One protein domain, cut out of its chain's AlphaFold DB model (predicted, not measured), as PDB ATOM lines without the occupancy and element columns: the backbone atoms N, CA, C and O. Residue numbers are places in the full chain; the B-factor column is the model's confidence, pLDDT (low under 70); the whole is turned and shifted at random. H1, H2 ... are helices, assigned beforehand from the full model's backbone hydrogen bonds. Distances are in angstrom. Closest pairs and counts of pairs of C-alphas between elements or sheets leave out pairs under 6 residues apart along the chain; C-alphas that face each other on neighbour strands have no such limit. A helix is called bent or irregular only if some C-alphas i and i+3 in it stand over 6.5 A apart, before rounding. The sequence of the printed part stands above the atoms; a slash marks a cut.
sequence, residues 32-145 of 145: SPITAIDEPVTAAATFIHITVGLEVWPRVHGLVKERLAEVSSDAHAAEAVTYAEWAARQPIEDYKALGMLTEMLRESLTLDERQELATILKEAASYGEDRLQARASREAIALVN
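What this domain is: This is residues 32 to 145 of the 145 residues of an uncharacterized protein of Parvularcula mediterranea (UniProt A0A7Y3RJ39). The first arm of a bent helix, H2a, runs through the middle of a rounded helical bundle, with H2b, H3, H4, H5 and H6 arranged round it. H2 folds back on itself, H2b makes a hairpin with H3, H5 and H6 make a second hairpin, H4 covers another side of H2a, and the short H1 sits at the rim by H4. The printed part has 114 residues with six named helices, H1 to H6 in chain order, and no named strand; the class is all helix. It is compact, with a radius of gyration of the C-alphas of 12.3 A and spans of 32 by 28 by 27 A.

Where its parts are: Start at C-alpha 33, at (441.837, 395.979, 304.335), where H1 covers residues 33 to 36. Next comes H2, residues 40 to 70, assigned as one helix by its hydrogen bonds but bent: C-alphas 51 and 54 are 9.2 A apart. Its arm H2a, residues 40 to 51, starts at C-alpha 40 at (449.326, 384.629, 308.349) and is 16.2 A long; H2b, residues 54 to 70, is 23.9 A long. H2b is itself irregular, with C-alphas 59 and 62 7.5 A apart and a kink of 59 degrees near residue 61. Then find H3, residues 74 to 88, 21.2 A; H4, residues 94 to 108, 20.6 A; H5, residues 111 to 125, 20.9 A; and H6, residues 130 to 144, 21.1 A, ending at C-alpha 144 at (445.821, 372.549, 299.859).

How they stand to each other: Begin at H2, the hub, which touches four other helices. H2a, H2b, H3, H4, H5 and H6 form an up-and-down bundle, each running against the one before it. H2a touches H3 at a steep tilt of 43 degrees, the same way, closest at the C-alphas of Thr 46 and Ala 84, 4.1 A. H2a touches H4 at a shallow tilt of 28 degrees, opposite ways, closest at the C-alphas of Phe 47 and Leu 101, 6.2 A. The hairpin of H2b and H3 comes closest at the C-alphas of Ala 69 and Ala 77, 5.2 A; that of H5 and H6, at a shallow tilt of 9 degrees, at those of Ala 118 and Ala 140, 4.7 A. H1 only just touches H4, with 3 pairs of C-alphas within 8 A, the closest being Ile 34 and Ala 97 at 6.9 A. H3 is apart from H5 and H6. In H2a, H3, H4, H5 and H6 every O i to N i+4 pair is within hydrogen-bond range; in H2b 9 of 13 are, and H1 is too short for such a pair.

The domain as a whole: Look to the C-alphas of Ala 75 and Asp 130, the two farthest apart, at 32.5 A. The printed part has no cut, and its five links between helices are tight. The mean pLDDT of the printed part is 92.4, and no printed residue is under 70.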
ATOM      1  N   SER A  32     443.030 398.191 300.128       74.31
ATOM      2  CA  SER A  32     441.989 397.338 300.705       74.31
ATOM      3  C   SER A  32     442.453 396.829 302.079       74.31
ATOM      4  O   SER A  32     443.636 396.508 302.221       74.31
ATOM      5  N   PRO A  33     441.561 396.678 303.073       80.44
ATOM      6  CA  PRO A  33     441.837 395.979 304.335       80.44
ATOM      7  C   PRO A  33     442.657 394.694 304.146       80.44
ATOM      8  O   PRO A  33     443.661 394.473 304.809       80.44
ATOM      9  N   ILE A  34     442.328 393.895 303.130       84.56
ATOM     10  CA  ILE A  34     443.010 392.623 302.848       84.56
ATOM     11  C   ILE A  34     444.462 392.826 302.381       84.56
ATOM     12  O   ILE A  34     445.334 392.001 302.658       84.56
ATOM     13  N   THR A  35     444.757 393.940 301.705       80.94
ATOM     14  CA  THR A  35     446.134 394.311 301.315       80.94
ATOM     15  C   THR A  35     446.964 394.830 302.489       80.94
ATOM     16  O   THR A  35     448.193 394.880 302.402       80.94
ATOM     17  N   ALA A  36     446.311 395.234 303.582       83.88
ATOM     18  CA  ALA A  36     446.991 395.667 304.792       83.88
ATOM     19  C   ALA A  36     447.437 394.488 305.667       83.88
ATOM     20  O   ALA A  36     448.403 394.660 306.398       83.88
ATOM     21  N   ILE A  37     446.805 393.315 305.531       87.25
ATOM     22  CA  ILE A  37     447.168 392.098 306.265       87.25
ATOM     23  C   ILE A  37     448.602 391.675 305.926       87.25
ATOM     24  O   ILE A  37     448.946 391.451 304.765       87.25
ATOM     25  N   ASP A  38     449.436 391.533 306.942       82.12
ATOM     26  CA  ASP A  38     450.835 391.113 306.853       82.12
ATOM     27  C   ASP A  38     451.178 389.943 307.778       82.12
ATOM     28  O   ASP A  38     452.305 389.461 307.722       82.12
ATOM     29  N   GLU A  39     450.191 389.411 308.505       85.88
ATOM     30  CA  GLU A  39     450.319 388.233 309.367       85.88
ATOM     31  C   GLU A  39     449.494 387.042 308.847       85.88
ATOM     32  O   GLU A  39     448.305 387.213 308.544       85.88
ATOM     33  N   PRO A  40     450.053 385.813 308.814       90.75
ATOM     34  CA  PRO A  40     449.326 384.629 308.349       90.75
ATOM     35  C   PRO A  40     448.098 384.297 309.205       90.75
ATOM     36  O   PRO A  40     447.062 383.906 308.675       90.75
ATOM     37  N   VAL A  41     448.183 384.503 310.525       93.06
ATOM     38  CA  VAL A  41     447.079 384.234 311.466       93.06
ATOM     39  C   VAL A  41     445.893 385.171 311.199       93.06
ATOM     40  O   VAL A  41     444.749 384.725 311.119       93.06
ATOM     41  N   THR A  42     446.155 386.459 310.963       94.56
ATOM     42  CA  THR A  42     445.127 387.447 310.589       94.56
ATOM     43  C   THR A  42     444.512 387.137 309.226       94.56
ATOM     44  O   THR A  42     443.297 387.256 309.046       94.56
ATOM     45  N   ALA A  43     445.327 386.685 308.268       94.44
ATOM     46  CA  ALA A  43     444.844 386.224 306.971       94.44
ATOM     47  C   ALA A  43     443.920 385.007 307.113       94.44
ATOM     48  O   ALA A  43     442.839 384.993 306.528       94.44
ATOM     49  N   ALA A  44     444.302 384.027 307.933       96.12
ATOM     50  CA  ALA A  44     443.518 382.827 308.199       96.12
ATOM     51  C   ALA A  44     442.168 383.162 308.847       96.12
ATOM     52  O   ALA A  44     441.128 382.726 308.352       96.12
ATOM     53  N   ALA A  45     442.160 383.999 309.889       97.31
ATOM     54  CA  ALA A  45     440.928 384.454 310.532       97.31
ATOM     55  C   ALA A  45     440.003 385.179 309.539       97.31
ATOM     56  O   ALA A  45     438.808 384.892 309.474       97.31
ATOM     57  N   THR A  46     440.562 386.072 308.716       97.12
ATOM     58  CA  THR A  46     439.805 386.826 307.701       97.12
ATOM     59  C   THR A  46     439.231 385.899 306.633       97.12
ATOM     60  O   THR A  46     438.073 386.033 306.244       97.12
ATOM     61  N   PHE A  47     440.018 384.923 306.183       97.25
ATOM     62  CA  PHE A  47     439.601 383.924 305.208       97.25
ATOM     63  C   PHE A  47     438.458 383.048 305.723       97.25
ATOM     64  O   PHE A  47     437.463 382.862 305.017       97.25
ATOM     65  N   ILE A  48     438.557 382.563 306.966       97.69
ATOM     66  CA  ILE A  48     437.476 381.811 307.608       97.69
ATOM     67  C   ILE A  48     436.234 382.693 307.702       97.69
ATOM     68  O   ILE A  48     435.169 382.262 307.267       97.69
ATOM     69  N   HIS A  49     436.367 383.930 308.191       97.62
ATOM     70  CA  HIS A  49     435.236 384.836 308.370       97.62
ATOM     71  C   HIS A  49     434.480 385.103 307.064       97.62
ATOM     72  O   HIS A  49     433.265 384.928 307.012       97.62
ATOM     73  N   ILE A  50     435.189 385.458 305.990       96.31
ATOM     74  CA  ILE A  50     434.577 385.699 304.674       96.31
ATOM     75  C   ILE A  50     433.931 384.420 304.130       96.31
ATOM     76  O   ILE A  50     432.868 384.467 303.512       96.31
ATOM     77  N   THR A  51     434.542 383.259 304.376       96.75
ATOM     78  CA  THR A  51     433.983 381.985 303.917       96.75
ATOM     79  C   THR A  51     432.681 381.647 304.640       96.75
ATOM     80  O   THR A  51     431.703 381.325 303.963       96.75
ATOM     81  N   VAL A  52     432.650 381.735 305.977       96.75
ATOM     82  CA  VAL A  52     431.467 381.398 306.796       96.75
ATOM     83  C   VAL A  52     430.376 382.463 306.755       96.75
ATOM     84  O   VAL A  52     429.199 382.147 306.917       96.75
ATOM     85  N   GLY A  53     430.753 383.708 306.480       94.62
ATOM     86  CA  GLY A  53     429.845 384.840 306.396       94.62
ATOM     87  C   GLY A  53     429.420 385.393 307.758       94.62
ATOM     88  O   GLY A  53     429.574 384.768 308.811       94.62
ATOM     89  N   LEU A  54     428.841 386.596 307.712       92.19
ATOM     90  CA  LEU A  54     428.485 387.399 308.890       92.19
ATOM     91  C   LEU A  54     427.442 386.739 309.803       92.19
ATOM     92  O   LEU A  54     427.410 387.028 310.995       92.19
ATOM     93  N   GLU A  55     426.578 385.883 309.259       93.69
ATOM     94  CA  GLU A  55     425.512 385.226 310.023       93.69
ATOM     95  C   GLU A  55     426.046 384.080 310.893       93.69
ATOM     96  O   GLU A  55     425.639 383.918 312.044       93.69
ATOM     97  N   VAL A  56     426.990 383.295 310.365       96.62
ATOM     98  CA  VAL A  56     427.559 382.142 311.076       96.62
ATOM     99  C   VAL A  56     428.678 382.571 312.016       96.62
ATOM    100  O   VAL A  56     428.832 381.985 313.087       96.62
ATOM    101  N   TRP A  57     429.431 383.612 311.657       96.81
ATOM    102  CA  TRP A  57     430.611 384.041 312.401       96.81
ATOM    103  C   TRP A  57     430.421 384.206 313.918       96.81
ATOM    104  O   TRP A  57     431.222 383.629 314.655       96.81
ATOM    105  N   PRO A  58     429.365 384.867 314.439       96.69
ATOM    106  CA  PRO A  58     429.173 385.011 315.885       96.69
ATOM    107  C   PRO A  58     429.109 383.676 316.639       96.69
ATOM    108  O   PRO A  58     429.460 383.612 317.814       96.69
ATOM    109  N   ARG A  59     428.676 382.601 315.968       96.75
ATOM    110  CA  ARG A  59     428.561 381.254 316.547       96.75
ATOM    111  C   ARG A  59     429.897 380.518 316.589       96.75
ATOM    112  O   ARG A  59     430.065 379.628 317.414       96.75
ATOM    113  N   VAL A  60     430.830 380.884 315.711       96.81
ATOM    114  CA  VAL A  60     432.126 380.207 315.545       96.81
ATOM    115  C   VAL A  60     433.314 381.060 315.973       96.81
ATOM    116  O   VAL A  60     434.420 380.544 316.047       96.81
ATOM    117  N   HIS A  61     433.110 382.335 316.310       97.06
ATOM    118  CA  HIS A  61     434.173 383.255 316.722       97.06
ATOM    119  C   HIS A  61     435.041 382.682 317.855       97.06
ATOM    120  O   HIS A  61     436.267 382.692 317.762       97.06
ATOM    121  N   GLY A  62     434.414 382.156 318.916       96.88
ATOM    122  CA  GLY A  62     435.129 381.567 320.056       96.88
ATOM    123  C   GLY A  62     435.976 380.357 319.658       96.88
ATOM    124  O   GLY A  62     437.154 380.307 319.997       96.88
ATOM    125  N   LEU A  63     435.394 379.453 318.863       96.50
ATOM    126  CA  LEU A  63     436.082 378.290 318.304       96.50
ATOM    127  C   LEU A  63     437.281 378.720 317.453       96.50
ATOM    128  O   LEU A  63     438.393 378.256 317.667       96.50
ATOM    129  N   VAL A  64     437.082 379.634 316.501       96.69
ATOM    130  CA  VAL A  64     438.154 380.093 315.607       96.69
ATOM    131  C   VAL A  64     439.279 380.749 316.407       96.69
ATOM    132  O   VAL A  64     440.444 380.460 316.148       96.69
ATOM    133  N   LYS A  65     438.957 381.574 317.413       97.38
ATOM    134  CA  LYS A  65     439.964 382.158 318.308       97.38
ATOM    135  C   LYS A  65     440.763 381.067 319.029       97.38
ATOM    136  O   LYS A  65     441.988 381.117 319.016       97.38
ATOM    137  N   GLU A  66     440.084 380.105 319.649       96.06
ATOM    138  CA  GLU A  66     440.716 379.006 320.389       96.06
ATOM    139  C   GLU A  66     441.658 378.197 319.491       96.06
ATOM    140  O   GLU A  66     442.838 378.053 319.805       96.06
ATOM    141  N   ARG A  67     441.176 377.768 318.320       94.50
ATOM    142  CA  ARG A  67     441.967 376.984 317.361       94.50
ATOM    143  C   ARG A  67     443.178 377.760 316.836       94.50
ATOM    144  O   ARG A  67     444.256 377.195 316.698       94.50
ATOM    145  N   LEU A  68     443.039 379.061 316.574       90.44
ATOM    146  CA  LEU A  68     444.172 379.900 316.163       90.44
ATOM    147  C   LEU A  68     445.171 380.143 317.301       90.44
ATOM    148  O   LEU A  68     446.355 380.342 317.030       90.44
ATOM    149  N   ALA A  69     444.735 380.125 318.562       91.44
ATOM    150  CA  ALA A  69     445.619 380.277 319.714       91.44
ATOM    151  C   ALA A  69     446.509 379.043 319.942       91.44
ATOM    152  O   ALA A  69     447.603 379.188 320.477       91.44
ATOM    153  N   GLU A  70     446.100 377.849 319.496       88.25
ATOM    154  CA  GLU A  70     446.936 376.635 319.558       88.25
ATOM    155  C   GLU A  70     448.197 376.741 318.698       88.25
ATOM    156  O   GLU A  70     449.251 376.206 319.048       88.25
ATOM    157  N   VAL A  71     448.085 377.467 317.586       79.31
ATOM    158  CA  VAL A  71     449.167 377.709 316.630       79.31
ATOM    159  C   VAL A  71     449.724 379.127 316.750       79.31
ATOM    160  O   VAL A  71     450.488 379.561 315.908       79.31
ATOM    161  N   SER A  72     449.347 379.910 317.760       84.19
ATOM    162  CA  SER A  72     449.882 381.263 317.941       84.19
ATOM    163  C   SER A  72     449.904 381.654 319.421       84.19
ATOM    164  O   SER A  72     450.159 380.819 320.283       84.19
ATOM    165  N   SER A  73     449.700 382.934 319.737       88.38
ATOM    166  CA  SER A  73     449.463 383.389 321.107       88.38
ATOM    167  C   SER A  73     447.996 383.781 321.256       88.38
ATOM    168  O   SER A  73     447.383 384.250 320.298       88.38
ATOM    169  N   ASP A  74     447.430 383.659 322.461       89.31
ATOM    170  CA  ASP A  74     446.036 384.069 322.707       89.31
ATOM    171  C   ASP A  74     445.790 385.542 322.331       89.31
ATOM    172  O   ASP A  74     444.746 385.881 321.775       89.31
ATOM    173  N   ALA A  75     446.785 386.404 322.569       90.44
ATOM    174  CA  ALA A  75     446.735 387.814 322.203       90.44
ATOM    175  C   ALA A  75     446.669 388.016 320.680       90.44
ATOM    176  O   ALA A  75     445.799 388.742 320.201       90.44
ATOM    177  N   HIS A  76     447.532 387.340 319.914       89.00
ATOM    178  CA  HIS A  76     447.506 387.426 318.451       89.00
ATOM    179  C   HIS A  76     446.237 386.808 317.863       89.00
ATOM    180  O   HIS A  76     445.660 387.373 316.939       89.00
ATOM    181  N   ALA A  77     445.764 385.684 318.406       92.88
ATOM    182  CA  ALA A  77     444.513 385.074 317.974       92.88
ATOM    183  C   ALA A  77     443.319 386.013 318.216       92.88
ATOM    184  O   ALA A  77     442.481 386.171 317.330       92.88
ATOM    185  N   ALA A  78     443.266 386.681 319.376       94.81
ATOM    186  CA  ALA A  78     442.236 387.671 319.698       94.81
ATOM    187  C   ALA A  78     442.257 388.877 318.742       94.81
ATOM    188  O   ALA A  78     441.207 389.325 318.271       94.81
ATOM    189  N   GLU A  79     443.444 389.396 318.436       94.94
ATOM    190  CA  GLU A  79     443.605 390.493 317.483       94.94
ATOM    191  C   GLU A  79     443.191 390.069 316.068       94.94
ATOM    192  O   GLU A  79     442.431 390.777 315.407       94.94
ATOM    193  N   ALA A  80     443.608 388.878 315.632       95.62
ATOM    194  CA  ALA A  80     443.295 388.335 314.317       95.62
ATOM    195  C   ALA A  80     441.784 388.197 314.083       95.62
ATOM    196  O   ALA A  80     441.290 388.630 313.041       95.62
ATOM    197  N   VAL A  81     441.034 387.641 315.043       96.88
ATOM    198  CA  VAL A  81     439.568 387.509 314.917       96.88
ATOM    199  C   VAL A  81     438.863 388.868 314.946       96.88
ATOM    200  O   VAL A  81     437.932 389.087 314.173       96.88
ATOM    201  N   THR A  82     439.365 389.822 315.737       96.31
ATOM    202  CA  THR A  82     438.846 391.201 315.773       96.31
ATOM    203  C   THR A  82     439.075 391.920 314.443       96.31
ATOM    204  O   THR A  82     438.185 392.590 313.913       96.31
ATOM    205  N   TYR A  83     440.265 391.765 313.862       95.31
ATOM    206  CA  TYR A  83     440.587 392.342 312.564       95.31
ATOM    207  C   TYR A  83     439.759 391.705 311.447       95.31
ATOM    208  O   TYR A  83     439.193 392.419 310.620       95.31
ATOM    209  N   ALA A  84     439.649 390.374 311.435       95.19
ATOM    210  CA  ALA A  84     438.842 389.626 310.473       95.19
ATOM    211  C   ALA A  84     437.389 390.110 310.460       95.19
ATOM    212  O   ALA A  84     436.788 390.298 309.398       95.19
ATOM    213  N   GLU A  85     436.835 390.356 311.645       94.75
ATOM    214  CA  GLU A  85     435.513 390.936 311.827       94.75
ATOM    215  C   GLU A  85     435.346 392.310 311.196       94.75
ATOM    216  O   GLU A  85     434.345 392.582 310.529       94.75
ATOM    217  N   TRP A  86     436.310 393.195 311.425       94.62
ATOM    218  CA  TRP A  86     436.296 394.523 310.835       94.62
ATOM    219  C   TRP A  86     436.472 394.467 309.312       94.62
ATOM    220  O   TRP A  86     435.744 395.151 308.591       94.62
ATOM    221  N   ALA A  87     437.393 393.632 308.823       91.69
ATOM    222  CA  ALA A  87     437.756 393.523 307.415       91.69
ATOM    223  C   ALA A  87     436.626 392.947 306.548       91.69
ATOM    224  O   ALA A  87     436.372 393.468 305.465       91.69
ATOM    225  N   ALA A  88     435.907 391.925 307.021       89.75
ATOM    226  CA  ALA A  88     434.809 391.325 306.255       89.75
ATOM    227  C   ALA A  88     433.556 392.215 306.171       89.75
ATOM    228  O   ALA A  88     432.678 391.969 305.351       89.75
ATOM    229  N   ARG A  89     433.456 393.259 307.006       90.12
ATOM    230  CA  ARG A  89     432.382 394.267 306.921       90.12
ATOM    231  C   ARG A  89     432.672 395.364 305.890       90.12
ATOM    232  O   ARG A  89     431.842 396.247 305.688       90.12
ATOM    233  N   GLN A  90     433.849 395.344 305.269       89.56
ATOM    234  CA  GLN A  90     434.251 396.343 304.284       89.56
ATOM    235  C   GLN A  90     433.665 395.997 302.909       89.56
ATOM    236  O   GLN A  90     433.473 394.819 302.610       89.56
ATOM    237  N   PRO A  91     433.385 396.994 302.051       83.62
ATOM    238  CA  PRO A  91     432.820 396.758 300.727       83.62
ATOM    239  C   PRO A  91     433.877 396.150 299.793       83.62
ATOM    240  O   PRO A  91     434.540 396.850 299.028       83.62
ATOM    241  N   ILE A  92     434.058 394.832 299.876       81.38
ATOM    242  CA  ILE A  92     434.924 394.043 299.002       81.38
ATOM    243  C   ILE A  92     434.180 392.805 298.516       81.38
ATOM    244  O   ILE A  92     433.433 392.177 299.255       81.38
ATOM    245  N   GLU A  93     434.379 392.455 297.250       86.25
ATOM    246  CA  GLU A  93     433.776 391.257 296.681       86.25
ATOM    247  C   GLU A  93     434.457 390.002 297.243       86.25
ATOM    248  O   GLU A  93     435.667 389.814 297.072       86.25
ATOM    249  N   ASP A  94     433.668 389.126 297.871       88.19
ATOM    250  CA  ASP A  94     434.120 387.886 298.513       88.19
ATOM    251  C   ASP A  94     435.074 387.060 297.647       88.19
ATOM    252  O   ASP A  94     436.095 386.584 298.130       88.19
ATOM    253  N   TYR A  95     434.775 386.884 296.357       88.06
ATOM    254  CA  TYR A  95     435.600 386.047 295.481       88.06
ATOM    255  C   TYR A  95     437.001 386.642 295.263       88.06
ATOM    256  O   TYR A  95     437.990 385.911 295.223       88.06
ATOM    257  N   LYS A  96     437.106 387.976 295.171       89.25
ATOM    258  CA  LYS A  96     438.384 388.681 295.036       89.25
ATOM    259  C   LYS A  96     439.164 388.626 296.344       89.25
ATOM    260  O   LYS A  96     440.363 388.359 296.334       89.25
ATOM    261  N   ALA A  97     438.472 388.837 297.462       90.44
ATOM    262  CA  ALA A  97     439.030 388.711 298.799       90.44
ATOM    263  C   ALA A  97     439.613 387.314 299.054       90.44
ATOM    264  O   ALA A  97     440.781 387.192 299.428       90.44
ATOM    265  N   LEU A  98     438.824 386.268 298.797       93.44
ATOM    266  CA  LEU A  98     439.230 384.877 298.980       93.44
ATOM    267  C   LEU A  98     440.392 384.500 298.064       93.44
ATOM    268  O   LEU A  98     441.339 383.891 298.541       93.44
ATOM    269  N   GLY A  99     440.398 384.927 296.797       92.12
ATOM    270  CA  GLY A  99     441.536 384.687 295.903       92.12
ATOM    271  C   GLY A  99     442.850 385.261 296.447       92.12
ATOM    272  O   GLY A  99     443.859 384.558 296.507       92.12
ATOM    273  N   MET A 100     442.824 386.511 296.923       90.25
ATOM    274  CA  MET A 100     443.999 387.171 297.509       90.25
ATOM    275  C   MET A 100     444.465 386.503 298.808       90.25
ATOM    276  O   MET A 100     445.667 386.409 299.057       90.25
ATOM    277  N   LEU A 101     443.528 386.067 299.651       93.19
ATOM    278  CA  LEU A 101     443.819 385.377 300.908       93.19
ATOM    279  C   LEU A 101     444.357 383.962 300.665       93.19
ATOM    280  O   LEU A 101     445.316 383.566 301.315       93.19
ATOM    281  N   THR A 102     443.813 383.226 299.699       94.56
ATOM    282  CA  THR A 102     444.309 381.895 299.325       94.56
ATOM    283  C   THR A 102     445.745 381.960 298.818       94.56
ATOM    284  O   THR A 102     446.584 381.190 299.281       94.56
ATOM    285  N   GLU A 103     446.065 382.893 297.912       91.31
ATOM    286  CA  GLU A 103     447.448 383.103 297.452       91.31
ATOM    287  C   GLU A 103     448.366 383.431 298.635       91.31
ATOM    288  O   GLU A 103     449.405 382.801 298.821       91.31
ATOM    289  N   MET A 104     447.931 384.359 299.488       88.75
ATOM    290  CA  MET A 104     448.655 384.766 300.686       88.75
ATOM    291  C   MET A 104     449.014 383.584 301.590       88.75
ATOM    292  O   MET A 104     450.175 383.415 301.957       88.75
ATOM    293  N   LEU A 105     448.011 382.778 301.931       92.25
ATOM    294  CA  LEU A 105     448.136 381.650 302.844       92.25
ATOM    295  C   LEU A 105     448.993 380.535 302.241       92.25
ATOM    296  O   LEU A 105     449.765 379.899 302.951       92.25
ATOM    297  N   ARG A 106     448.919 380.316 300.924       92.44
ATOM    298  CA  ARG A 106     449.765 379.336 300.228       92.44
ATOM    299  C   ARG A 106     451.241 379.697 300.244       92.44
ATOM    300  O   ARG A 106     452.078 378.804 300.340       92.44
ATOM    301  N   GLU A 107     451.551 380.982 300.132       88.75
ATOM    302  CA  GLU A 107     452.927 381.477 300.187       88.75
ATOM    303  C   GLU A 107     453.495 381.486 301.609       88.75
ATOM    304  O   GLU A 107     454.710 381.373 301.786       88.75
ATOM    305  N   SER A 108     452.633 381.651 302.617       84.88
ATOM    306  CA  SER A 108     453.041 381.812 304.013       84.88
ATOM    307  C   SER A 108     453.082 380.515 304.808       84.88
ATOM    308  O   SER A 108     453.913 380.391 305.702       84.88
ATOM    309  N   LEU A 109     452.175 379.582 304.513       88.38
ATOM    310  CA  LEU A 109     451.973 378.360 305.284       88.38
ATOM    311  C   LEU A 109     452.581 377.147 304.579       88.38
ATOM    312  O   LEU A 109     452.479 376.981 303.358       88.38
ATOM    313  N   THR A 110     453.158 376.253 305.370       88.75
ATOM    314  CA  THR A 110     453.530 374.894 304.969       88.75
ATOM    315  C   THR A 110     452.296 374.069 304.598       88.75
ATOM    316  O   THR A 110     451.160 374.447 304.875       88.75
ATOM    317  N   LEU A 111     452.496 372.925 303.937       89.75
ATOM    318  CA  LEU A 111     451.380 372.051 303.566       89.75
ATOM    319  C   LEU A 111     450.579 371.583 304.793       89.75
ATOM    320  O   LEU A 111     449.351 371.588 304.735       89.75
ATOM    321  N   ASP A 112     451.259 371.239 305.886       89.81
ATOM    322  CA  ASP A 112     450.624 370.757 307.117       89.81
ATOM    323  C   ASP A 112     449.772 371.860 307.762       89.81
ATOM    324  O   ASP A 112     448.601 371.645 308.066       89.81
ATOM    325  N   GLU A 113     450.295 373.086 307.846       90.06
ATOM    326  CA  GLU A 113     449.544 374.249 308.345       90.06
ATOM    327  C   GLU A 113     448.327 374.575 307.461       90.06
ATOM    328  O   GLU A 113     447.270 374.965 307.961       90.06
ATOM    329  N   ARG A 114     448.421 374.385 306.135       93.88
ATOM    330  CA  ARG A 114     447.267 374.555 305.230       93.88
ATOM    331  C   ARG A 114     446.209 373.477 305.434       93.88
ATOM    332  O   ARG A 114     445.020 373.772 305.320       93.88
ATOM    333  N   GLN A 115     446.612 372.245 305.736       93.44
ATOM    334  CA  GLN A 115     445.687 371.159 306.073       93.44
ATOM    335  C   GLN A 115     445.002 371.402 307.424       93.44
ATOM    336  O   GLN A 115     443.796 371.170 307.556       93.44
ATOM    337  N   GLU A 116     445.738 371.924 308.404       91.75
ATOM    338  CA  GLU A 116     445.179 372.327 309.692       91.75
ATOM    339  C   GLU A 116     444.177 373.477 309.527       91.75
ATOM    340  O   GLU A 116     443.034 373.369 309.974       91.75
ATOM    341  N   LEU A 117     444.526 374.520 308.768       94.56
ATOM    342  CA  LEU A 117     443.599 375.606 308.443       94.56
ATOM    343  C   LEU A 117     442.349 375.109 307.700       94.56
ATOM    344  O   LEU A 117     441.232 375.524 308.009       94.56
ATOM    345  N   ALA A 118     442.510 374.191 306.744       96.19
ATOM    346  CA  ALA A 118     441.390 373.564 306.048       96.19
ATOM    347  C   ALA A 118     440.470 372.787 307.005       96.19
ATOM    348  O   ALA A 118     439.259 372.731 306.781       96.19
ATOM    349  N   THR A 119     441.026 372.203 308.068       95.56
ATOM    350  CA  THR A 119     440.260 371.519 309.117       95.56
ATOM    351  C   THR A 119     439.446 372.520 309.932       95.56
ATOM    352  O   THR A 119     438.230 372.364 310.020       95.56
ATOM    353  N   ILE A 120     440.077 373.597 310.417       95.50
ATOM    354  CA  ILE A 120     439.401 374.673 311.166       95.50
ATOM    355  C   ILE A 120     438.270 375.287 310.331       95.50
ATOM    356  O   ILE A 120     437.165 375.507 310.823       95.50
ATOM    357  N   LEU A 121     438.518 375.528 309.041       97.38
ATOM    358  CA  LEU A 121     437.520 376.081 308.130       97.38
ATOM    359  C   LEU A 121     436.285 375.180 308.004       97.38
ATOM    360  O   LEU A 121     435.156 375.667 308.057       97.38
ATOM    361  N   LYS A 122     436.494 373.874 307.808       97.25
ATOM    362  CA  LYS A 122     435.399 372.901 307.685       97.25
ATOM    363  C   LYS A 122     434.617 372.779 308.987       97.25
ATOM    364  O   LYS A 122     433.391 372.706 308.950       97.25
ATOM    365  N   GLU A 123     435.313 372.803 310.119       96.50
ATOM    366  CA  GLU A 123     434.692 372.794 311.439       96.50
ATOM    367  C   GLU A 123     433.809 374.032 311.642       96.50
ATOM    368  O   GLU A 123     432.627 373.897 311.951       96.50
ATOM    369  N   ALA A 124     434.321 375.232 311.358       96.25
ATOM    370  CA  ALA A 124     433.542 376.467 311.439       96.25
ATOM    371  C   ALA A 124     432.332 376.451 310.482       96.25
ATOM    372  O   ALA A 124     431.225 376.843 310.849       96.25
ATOM    373  N   ALA A 125     432.502 375.939 309.263       96.88
ATOM    374  CA  ALA A 125     431.418 375.836 308.291       96.88
ATOM    375  C   ALA A 125     430.303 374.857 308.700       96.88
ATOM    376  O   ALA A 125     429.168 375.023 308.253       96.88
ATOM    377  N   SER A 126     430.590 373.875 309.564       96.88
ATOM    378  CA  SER A 126     429.592 372.906 310.049       96.88
ATOM    379  C   SER A 126     428.459 373.536 310.870       96.88
ATOM    380  O   SER A 126     427.399 372.936 311.031       96.88
ATOM    381  N   TYR A 127     428.649 374.770 311.346       96.06
ATOM    382  CA  TYR A 127     427.630 375.530 312.070       96.06
ATOM    383  C   TYR A 127     426.589 376.178 311.141       96.06
ATOM    384  O   TYR A 127     425.556 376.646 311.629       96.06
ATOM    385  N   GLY A 128     426.842 376.225 309.830       93.38
ATOM    386  CA  GLY A 128     425.894 376.701 308.822       93.38
ATOM    387  C   GLY A 128     425.269 375.573 307.998       93.38
ATOM    388  O   GLY A 128     425.489 374.387 308.242       93.38
ATOM    389  N   GLU A 129     424.479 375.964 307.001       93.88
ATOM    390  CA  GLU A 129     423.791 375.038 306.095       93.88
ATOM    391  C   GLU A 129     424.756 374.287 305.158       93.88
ATOM    392  O   GLU A 129     425.891 374.709 304.926       93.88
ATOM    393  N   ASP A 130     424.269 373.221 304.517       93.31
ATOM    394  CA  ASP A 130     425.033 372.378 303.581       93.31
ATOM    395  C   ASP A 130     425.753 373.178 302.482       93.31
ATOM    396  O   ASP A 130     426.873 372.854 302.079       93.31
ATOM    397  N   ARG A 131     425.143 374.273 302.005       94.25
ATOM    398  CA  ARG A 131     425.758 375.167 301.008       94.25
ATOM    399  C   ARG A 131     427.044 375.806 301.517       94.25
ATOM    400  O   ARG A 131     427.990 375.971 300.742       94.25
ATOM    401  N   LEU A 132     427.088 376.156 302.799       93.94
ATOM    402  CA  LEU A 132     428.280 376.722 303.405       93.94
ATOM    403  C   LEU A 132     429.376 375.665 303.546       93.94
ATOM    404  O   LEU A 132     430.529 375.928 303.208       93.94
ATOM    405  N   GLN A 133     429.014 374.453 303.958       95.19
ATOM    406  CA  GLN A 133     429.948 373.328 304.041       95.19
ATOM    407  C   GLN A 133     430.545 372.988 302.665       95.19
ATOM    408  O   GLN A 133     431.748 372.731 302.542       95.19
ATOM    409  N   ALA A 134     429.737 373.067 301.603       95.50
ATOM    410  CA  ALA A 134     430.198 372.913 300.227       95.50
ATOM    411  C   ALA A 134     431.160 374.038 299.807       95.50
ATOM    412  O   ALA A 134     432.216 373.750 299.238       95.50
ATOM    413  N   ARG A 135     430.848 375.310 300.118       95.81
ATOM    414  CA  ARG A 135     431.760 376.450 299.884       95.81
ATOM    415  C   ARG A 135     433.095 376.216 300.590       95.81
ATOM    416  O   ARG A 135     434.124 376.201 299.925       95.81
ATOM    417  N   ALA A 136     433.066 375.959 301.895       94.50
ATOM    418  CA  ALA A 136     434.252 375.697 302.705       94.50
ATOM    419  C   ALA A 136     435.083 374.526 302.170       94.50
ATOM    420  O   ALA A 136     436.305 374.604 302.131       94.50
ATOM    421  N   SER A 137     434.438 373.465 301.683       95.56
ATOM    422  CA  SER A 137     435.142 372.336 301.073       95.56
ATOM    423  C   SER A 137     435.912 372.737 299.812       95.56
ATOM    424  O   SER A 137     437.052 372.307 299.647       95.56
ATOM    425  N   ARG A 138     435.345 373.590 298.947       96.88
ATOM    426  CA  ARG A 138     436.070 374.113 297.774       96.88
ATOM    427  C   ARG A 138     437.247 374.992 298.178       96.88
ATOM    428  O   ARG A 138     438.333 374.828 297.632       96.88
ATOM    429  N   GLU A 139     437.034 375.905 299.121       96.75
ATOM    430  CA  GLU A 139     438.082 376.827 299.567       96.75
ATOM    431  C   GLU A 139     439.223 376.069 300.277       96.75
ATOM    432  O   GLU A 139     440.398 376.339 300.043       96.75
ATOM    433  N   ALA A 140     438.898 375.026 301.049       93.62
ATOM    434  CA  ALA A 140     439.876 374.104 301.623       93.62
ATOM    435  C   ALA A 140     440.701 373.375 300.547       93.62
ATOM    436  O   ALA A 140     441.914 373.245 300.685       93.62
ATOM    437  N   ILE A 141     440.068 372.914 299.464       95.50
ATOM    438  CA  ILE A 141     440.778 372.300 298.331       95.50
ATOM    439  C   ILE A 141     441.728 373.317 297.677       95.50
ATOM    440  O   ILE A 141     442.870 372.973 297.379       95.50
ATOM    441  N   ALA A 142     441.285 374.564 297.494       93.56
ATOM    442  CA  ALA A 142     442.091 375.629 296.897       93.56
ATOM    443  C   ALA A 142     443.309 376.033 297.752       93.56
ATOM    444  O   ALA A 142     444.327 376.460 297.207       93.56
ATOM    445  N   LEU A 143     443.217 375.892 299.079       91.12
ATOM    446  CA  LEU A 143     444.342 376.092 299.996       91.12
ATOM    447  C   LEU A 143     445.381 374.968 299.909       91.12
ATOM    448  O   LEU A 143     446.582 375.225 300.020       91.12
ATOM    449  N   VAL A 144     444.936 373.720 299.764       92.62
ATOM    450  CA  VAL A 144     445.821 372.549 299.859       92.62
ATOM    451  C   VAL A 144     446.549 372.258 298.540       92.62
ATOM    452  O   VAL A 144     447.736 371.927 298.586       92.62
ATOM    453  N   ASN A 145     445.871 372.422 297.399       88.62
ATOM    454  CA  ASN A 145     446.400 372.167 296.049       88.62
ATOM    455  C   ASN A 145     447.124 373.376 295.480       88.62
ATOM    456  O   ASN A 145     448.302 373.299 295.073       88.62
TER     457      ASN A 145